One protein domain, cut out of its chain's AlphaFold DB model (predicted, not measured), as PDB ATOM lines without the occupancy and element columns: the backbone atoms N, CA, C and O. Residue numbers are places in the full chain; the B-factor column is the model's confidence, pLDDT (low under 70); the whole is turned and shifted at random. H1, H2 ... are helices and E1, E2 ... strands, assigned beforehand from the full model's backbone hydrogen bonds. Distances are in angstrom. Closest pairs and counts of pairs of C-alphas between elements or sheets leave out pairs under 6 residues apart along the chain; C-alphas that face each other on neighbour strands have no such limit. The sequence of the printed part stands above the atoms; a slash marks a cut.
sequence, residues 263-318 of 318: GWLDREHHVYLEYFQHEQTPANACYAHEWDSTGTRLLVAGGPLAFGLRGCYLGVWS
ATOM      1  N   GLY A 263      25.036  35.800   8.372       85.00
ATOM      2  CA  GLY A 263      24.535  36.463   7.177       85.00
ATOM      3  C   GLY A 263      25.473  37.591   6.772       85.00
ATOM      4  O   GLY A 263      26.527  37.796   7.381       85.00
ATOM      5  N   TRP A 264      25.055  38.370   5.786       92.12
ATOM      6  CA  TRP A 264      25.728  39.618   5.466       92.12
ATOM      7  C   TRP A 264      25.301  40.712   6.454       92.12
ATOM      8  O   TRP A 264      24.113  40.878   6.729       92.12
ATOM      9  N   LEU A 265      26.269  41.465   6.980       91.12
ATOM     10  CA  LEU A 265      26.054  42.604   7.873       91.12
ATOM     11  C   LEU A 265      26.981  43.746   7.447       91.12
ATOM     12  O   LEU A 265      28.193  43.558   7.354       91.12
ATOM     13  N   ASP A 266      26.414  44.928   7.217       91.38
ATOM     14  CA  ASP A 266      27.149  46.145   6.888       91.38
ATOM     15  C   ASP A 266      27.866  46.680   8.133       91.38
ATOM     16  O   ASP A 266      27.297  47.403   8.956       91.38
ATOM     17  N   ARG A 267      29.131  46.283   8.275       91.56
ATOM     18  CA  ARG A 267      29.998  46.695   9.386       91.56
ATOM     19  C   ARG A 267      30.634  48.070   9.187       91.56
ATOM     20  O   ARG A 267      31.304  48.559  10.088       91.56
ATOM     21  N   GLU A 268      30.440  48.684   8.024       91.00
ATOM     22  CA  GLU A 268      30.951  50.021   7.711       91.00
ATOM     23  C   GLU A 268      29.893  51.100   7.975       91.00
ATOM     24  O   GLU A 268      30.203  52.291   8.050       91.00
ATOM     25  N   HIS A 269      28.633  50.700   8.152       91.00
ATOM     26  CA  HIS A 269      27.555  51.614   8.485       91.00
ATOM     27  C   HIS A 269      27.792  52.301   9.838       91.00
ATOM     28  O   HIS A 269      28.092  51.648  10.838       91.00
ATOM     29  N   HIS A 270      27.571  53.619   9.892       92.25
ATOM     30  CA  HIS A 270      27.824  54.433  11.089       92.25
ATOM     31  C   HIS A 270      27.153  53.884  12.360       92.25
ATOM     32  O   HIS A 270      27.790  53.854  13.402       92.25
ATOM     33  N   VAL A 271      25.920  53.368  12.268       91.38
ATOM     34  CA  VAL A 271      25.226  52.749  13.415       91.38
ATOM     35  C   VAL A 271      25.977  51.521  13.933       91.38
ATOM     36  O   VAL A 271      26.086  51.329  15.139       91.38
ATOM     37  N   TYR A 272      26.515  50.683  13.044       89.69
ATOM     38  CA  TYR A 272      27.301  49.529  13.474       89.69
ATOM     39  C   TYR A 272      28.588  49.984  14.161       89.69
ATOM     40  O   TYR A 272      28.907  49.509  15.249       89.69
ATOM     41  N   LEU A 273      29.304  50.925  13.545       91.75
ATOM     42  CA  LEU A 273      30.558  51.442  14.083       91.75
ATOM     43  C   LEU A 273      30.362  52.118  15.442       91.75
ATOM     44  O   LEU A 273      31.150  51.908  16.349       91.75
ATOM     45  N   GLU A 274      29.303  52.896  15.616       92.69
ATOM     46  CA  GLU A 274      29.076  53.646  16.849       92.69
ATOM     47  C   GLU A 274      28.595  52.753  18.005       92.69
ATOM     48  O   GLU A 274      29.050  52.930  19.134       92.69
ATOM     49  N   TYR A 275      27.729  51.771  17.728       88.31
ATOM     50  CA  TYR A 275      27.026  51.025  18.782       88.31
ATOM     51  C   TYR A 275      27.411  49.543  18.891       88.31
ATOM     52  O   TYR A 275      27.294  48.978  19.971       88.31
ATOM     53  N   PHE A 276      27.878  48.897  17.816       86.56
ATOM     54  CA  PHE A 276      28.003  47.430  17.751       86.56
ATOM     55  C   PHE A 276      29.417  46.918  17.440       86.56
ATOM     56  O   PHE A 276      29.665  45.718  17.543       86.56
ATOM     57  N   GLN A 277      30.373  47.784  17.084       87.00
ATOM     58  CA  GLN A 277      31.718  47.353  16.667       87.00
ATOM     59  C   GLN A 277      32.521  46.626  17.757       87.00
ATOM     60  O   GLN A 277      33.440  45.871  17.442       87.00
ATOM     61  N   HIS A 278      32.192  46.871  19.026       86.81
ATOM     62  CA  HIS A 278      32.850  46.263  20.185       86.81
ATOM     63  C   HIS A 278      32.017  45.147  20.826       86.81
ATOM     64  O   HIS A 278      32.464  44.529  21.791       86.81
ATOM     65  N   GLU A 279      30.823  44.879  20.295       80.38
ATOM     66  CA  GLU A 279      29.954  43.807  20.765       80.38
ATOM     67  C   GLU A 279      30.172  42.520  19.960       80.38
ATOM     68  O   GLU A 279      30.773  42.502  18.879       80.38
ATOM     69  N   GLN A 280      29.667  41.404  20.486       77.38
ATOM     70  CA  GLN A 280      29.559  40.188  19.684       77.38
ATOM     71  C   GLN A 280      28.626  40.448  18.499       77.38
ATOM     72  O   GLN A 280      27.626  41.150  18.628       77.38
ATOM     73  N   THR A 281      28.953  39.878  17.332       71.94
ATOM     74  CA  THR A 281      28.114  40.048  16.137       71.94
ATOM     75  C   THR A 281      26.682  39.610  16.461       71.94
ATOM     76  O   THR A 281      26.503  38.467  16.892       71.94
ATOM     77  N   PRO A 282      25.679  40.484  16.263       74.56
ATOM     78  CA  PRO A 282      24.307  40.169  16.622       74.56
ATOM     79  C   PRO A 282      23.811  38.974  15.809       74.56
ATOM     80  O   PRO A 282      24.109  38.848  14.617       74.56
ATOM     81  N   ALA A 283      23.046  38.098  16.458       80.06
ATOM     82  CA  ALA A 283      22.408  36.980  15.780       80.06
ATOM     83  C   ALA A 283      21.367  37.485  14.768       80.06
ATOM     84  O   ALA A 283      20.690  38.494  14.988       80.06
ATOM     85  N   ASN A 284      21.218  36.756  13.663       86.75
ATOM     86  CA  ASN A 284      20.172  37.040  12.689       86.75
ATOM     87  C   ASN A 284      18.812  36.593  13.231       86.75
ATOM     88  O   ASN A 284      18.637  35.446  13.632       86.75
ATOM     89  N   ALA A 285      17.825  37.480  13.195       89.25
ATOM     90  CA  ALA A 285      16.439  37.117  13.419       89.25
ATOM     91  C   ALA A 285      15.876  36.388  12.197       89.25
ATOM     92  O   ALA A 285      16.151  36.769  11.060       89.25
ATOM     93  N   CYS A 286      15.021  35.397  12.434       91.69
ATOM     94  CA  CYS A 286      14.193  34.805  11.392       91.69
ATOM     95  C   CYS A 286      12.964  35.688  11.194       91.69
ATOM     96  O   CYS A 286      12.176  35.882  12.124       91.69
ATOM     97  N   TYR A 287      12.785  36.194   9.978       92.94
ATOM     98  CA  TYR A 287      11.610  36.975   9.595       92.94
ATOM     99  C   TYR A 287      10.607  36.151   8.801       92.94
ATOM    100  O   TYR A 287       9.407  36.358   8.948       92.94
ATOM    101  N   ALA A 288      11.092  35.196   8.014       94.69
ATOM    102  CA  ALA A 288      10.266  34.256   7.281       94.69
ATOM    103  C   ALA A 288      11.007  32.930   7.154       94.69
ATOM    104  O   ALA A 288      12.207  32.912   6.896       94.69
ATOM    105  N   HIS A 289      10.303  31.819   7.288       96.00
ATOM    106  CA  HIS A 289      10.810  30.517   6.894       96.00
ATOM    107  C   HIS A 289       9.679  29.687   6.316       96.00
ATOM    108  O   HIS A 289       8.524  29.884   6.684       96.00
ATOM    109  N   GLU A 290      10.015  28.763   5.426       96.50
ATOM    110  CA  GLU A 290       9.025  27.904   4.789       96.50
ATOM    111  C   GLU A 290       9.629  26.545   4.440       96.50
ATOM    112  O   GLU A 290      10.783  26.449   4.002       96.50
ATOM    113  N   TRP A 291       8.844  25.494   4.668       95.19
ATOM    114  CA  TRP A 291       9.170  24.151   4.207       95.19
ATOM    115  C   TRP A 291       8.941  24.022   2.706       95.19
ATOM    116  O   TRP A 291       7.997  24.577   2.147       95.19
ATOM    117  N   ASP A 292       9.775  23.231   2.046       93.12
ATOM    118  CA  ASP A 292       9.453  22.776   0.705       93.12
ATOM    119  C   ASP A 292       8.251  21.813   0.720       93.12
ATOM    120  O   ASP A 292       7.870  21.256   1.754       93.12
ATOM    121  N   SER A 293       7.658  21.572  -0.450       88.25
ATOM    122  CA  SER A 293       6.491  20.689  -0.576       88.25
ATOM    123  C   SER A 293       6.767  19.247  -0.140       88.25
ATOM    124  O   SER A 293       5.835  18.532   0.228       88.25
ATOM    125  N   THR A 294       8.031  18.812  -0.158       88.56
ATOM    126  CA  THR A 294       8.425  17.474   0.303       88.56
ATOM    127  C   THR A 294       8.567  17.389   1.825       88.56
ATOM    128  O   THR A 294       8.547  16.291   2.380       88.56
ATOM    129  N   GLY A 295       8.695  18.529   2.515       87.50
ATOM    130  CA  GLY A 295       8.950  18.600   3.949       87.50
ATOM    131  C   GLY A 295      10.354  18.138   4.346       87.50
ATOM    132  O   GLY A 295      10.558  17.748   5.498       87.50
ATOM    133  N   THR A 296      11.302  18.137   3.408       88.19
ATOM    134  CA  THR A 296      12.700  17.753   3.656       88.19
ATOM    135  C   THR A 296      13.617  18.958   3.732       88.19
ATOM    136  O   THR A 296      14.643  18.891   4.392       88.19
ATOM    137  N   ARG A 297      13.245  20.076   3.103       92.38
ATOM    138  CA  ARG A 297      14.063  21.284   3.079       92.38
ATOM    139  C   ARG A 297      13.347  22.435   3.745       92.38
ATOM    140  O   ARG A 297      12.146  22.616   3.574       92.38
ATOM    141  N   LEU A 298      14.116  23.243   4.459       93.19
ATOM    142  CA  LEU A 298      13.626  24.438   5.126       93.19
ATOM    143  C   LEU A 298      14.426  25.644   4.642       93.19
ATOM    144  O   LEU A 298      15.635  25.719   4.862       93.19
ATOM    145  N   LEU A 299      13.749  26.595   4.003       96.00
ATOM    146  CA  LEU A 299      14.328  27.887   3.642       96.00
ATOM    147  C   LEU A 299      14.052  28.883   4.768       96.00
ATOM    148  O   LEU A 299      12.917  28.999   5.222       96.00
ATOM    149  N   VAL A 300      15.072  29.613   5.210       95.31
ATOM    150  CA  VAL A 300      14.984  30.606   6.287       95.31
ATOM    151  C   VAL A 300      15.557  31.926   5.796       95.31
ATOM    152  O   VAL A 300      16.709  31.982   5.375       95.31
ATOM    153  N   ALA A 301      14.769  32.989   5.888       95.19
ATOM    154  CA  ALA A 301      15.133  34.352   5.538       95.19
ATOM    155  C   ALA A 301      15.070  35.267   6.769       95.19
ATOM    156  O   ALA A 301      14.172  35.176   7.616       95.19
ATOM    157  N   GLY A 302      16.034  36.174   6.866       93.62
ATOM    158  CA  GLY A 302      16.242  36.946   8.079       93.62
ATOM    159  C   GLY A 302      17.226  38.096   7.938       93.62
ATOM    160  O   GLY A 302      17.577  38.524   6.838       93.62
ATOM    161  N   GLY A 303      17.684  38.585   9.084       91.25
ATOM    162  CA  GLY A 303      18.680  39.646   9.175       91.25
ATOM    163  C   GLY A 303      18.807  40.196  10.594       91.25
ATOM    164  O   GLY A 303      18.166  39.680  11.514       91.25
ATOM    165  N   PRO A 304      19.614  41.245  10.800       89.81
ATOM    166  CA  PRO A 304      19.809  41.831  12.120       89.81
ATOM    167  C   PRO A 304      18.499  42.418  12.662       89.81
ATOM    168  O   PRO A 304      17.778  43.108  11.938       89.81
ATOM    169  N   LEU A 305      18.198  42.143  13.936       85.62
ATOM    170  CA  LEU A 305      16.990  42.643  14.606       85.62
ATOM    171  C   LEU A 305      17.123  44.093  15.078       85.62
ATOM    172  O   LEU A 305      16.135  44.826  15.115       85.62
ATOM    173  N   ALA A 306      18.331  44.486  15.485       85.62
ATOM    174  CA  ALA A 306      18.560  45.790  16.084       85.62
ATOM    175  C   ALA A 306      18.317  46.916  15.072       85.62
ATOM    176  O   ALA A 306      18.735  46.854  13.912       85.62
ATOM    177  N   PHE A 307      17.629  47.958  15.535       83.94
ATOM    178  CA  PHE A 307      17.244  49.088  14.704       83.94
ATOM    179  C   PHE A 307      18.472  49.779  14.092       83.94
ATOM    180  O   PHE A 307      19.465  50.024  14.771       83.94
ATOM    181  N   GLY A 308      18.393  50.112  12.802       86.25
ATOM    182  CA  GLY A 308      19.443  50.845  12.086       86.25
ATOM    183  C   GLY A 308      20.607  49.991  11.569       86.25
ATOM    184  O   GLY A 308      21.409  50.498  10.781       86.25
ATOM    185  N   LEU A 309      20.684  48.707  11.940       90.25
ATOM    186  CA  LEU A 309      21.600  47.766  11.299       90.25
ATOM    187  C   LEU A 309      21.118  47.404   9.891       90.25
ATOM    188  O   LEU A 309      19.920  47.305   9.626       90.25
ATOM    189  N   ARG A 310      22.072  47.189   8.983       90.88
ATOM    190  CA  ARG A 310      21.809  46.762   7.605       90.88
ATOM    191  C   ARG A 310      22.447  45.408   7.383       90.88
ATOM    192  O   ARG A 310      23.642  45.249   7.593       90.88
ATOM    193  N   GLY A 311      21.650  44.435   6.976       91.12
ATOM    194  CA  GLY A 311      22.118  43.075   6.785       91.12
ATOM    195  C   GLY A 311      21.019  42.179   6.246       91.12
ATOM    196  O   GLY A 311      19.849  42.565   6.219       91.12
ATOM    197  N   CYS A 312      21.396  40.980   5.827       93.00
ATOM    198  CA  CYS A 312      20.463  39.960   5.384       93.00
ATOM    199  C   CYS A 312      20.998  38.560   5.675       93.00
ATOM    200  O   CYS A 312      22.203  38.323   5.775       93.00
ATOM    201  N   TYR A 313      20.072  37.621   5.796       92.69
ATOM    202  CA  TYR A 313      20.347  36.208   5.962       92.69
ATOM    203  C   TYR A 313      19.400  35.405   5.077       92.69
ATOM    204  O   TYR A 313      18.196  35.667   5.059       92.69
ATOM    205  N   LEU A 314      19.949  34.421   4.370       94.19
ATOM    206  CA  LEU A 314      19.188  33.410   3.655       94.19
ATOM    207  C   LEU A 314      19.916  32.076   3.815       94.19
ATOM    208  O   LEU A 314      21.055  31.938   3.379       94.19
ATOM    209  N   GLY A 315      19.269  31.111   4.460       91.06
ATOM    210  CA  GLY A 315      19.817  29.781   4.703       91.06
ATOM    211  C   GLY A 315      18.861  28.696   4.233       91.06
ATOM    212  O   GLY A 315      17.646  28.843   4.355       91.06
ATOM    213  N   VAL A 316      19.412  27.602   3.715       91.75
ATOM    214  CA  VAL A 316      18.666  26.393   3.349       91.75
ATOM    215  C   VAL A 316      19.170  25.248   4.210       91.75
ATOM    216  O   VAL A 316      20.376  25.024   4.291       91.75
ATOM    217  N   TRP A 317      18.242  24.525   4.820       87.38
ATOM    218  CA  TRP A 317      18.495  23.303   5.577       87.38
ATOM    219  C   TRP A 317      17.890  22.111   4.833       87.38
ATOM    220  O   TRP A 317      16.880  22.281   4.145       87.38
ATOM    221  N   SER A 318      18.494  20.930   4.971       83.81
ATOM    222  CA  SER A 318      18.042  19.654   4.392       83.81
ATOM    223  C   SER A 318      18.215  18.509   5.374       83.81
ATOM    224  O   SER A 318      19.250  18.555   6.077       83.81
TER     225      SER A 318
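AT A GLANCE: This is residues 263 to 318 of the 318 residues of the protein "Hypothetical protein" of Micromonas pusilla (UniProt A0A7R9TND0). The model is a slender rod: a narrow, twisted sheet of three strands, E1, E2 and E3, takes up part of its length, one short helix, H1, lies off one end of the sheet near one end of the rod, and the loop between E1 and E2 reaches to the other end. The sheet is a meander, E1 E2 E3, each strand the antiparallel neighbour of the one before. The printed part has 56 residues, in the order H1 E1 E2 E3, class mixed; it is loose, with a radius of gyration of the C-alphas of 13.7 A and spans of 45 by 16 by 13 A.

IN THESE COORDINATES: H1, residues 270 to 276, begins at C-alpha (27.824, 54.433, 11.089) and is 9.7 A long. E1, residues 284 to 291, is 19.0 A and bends by 68 degrees at 287. E2, residues 298 to 304, is 19.7 A. E3, residues 311 to 317, is 20.1 A and ends at C-alpha (18.495, 23.303, 5.577).

HOW THE PARTS SIT: Residues 264 to 265 pair antiparallel with 311 to 312 of E3. H1 is not on the sheet; its O i to N i+4 pairs are within hydrogen-bond range. Hairpin E1 and E2 has N 285 and O 303 within hydrogen-bond range at 2.8 A; hairpin E2 and E3 has N 300 and O 315 at 2.8 A.

THE WHOLE: The C-alphas farthest apart, Glu 274 and Thr 294, are 44.8 A apart. The printed part has no cut, and no printed residue is under 70 in pLDDT.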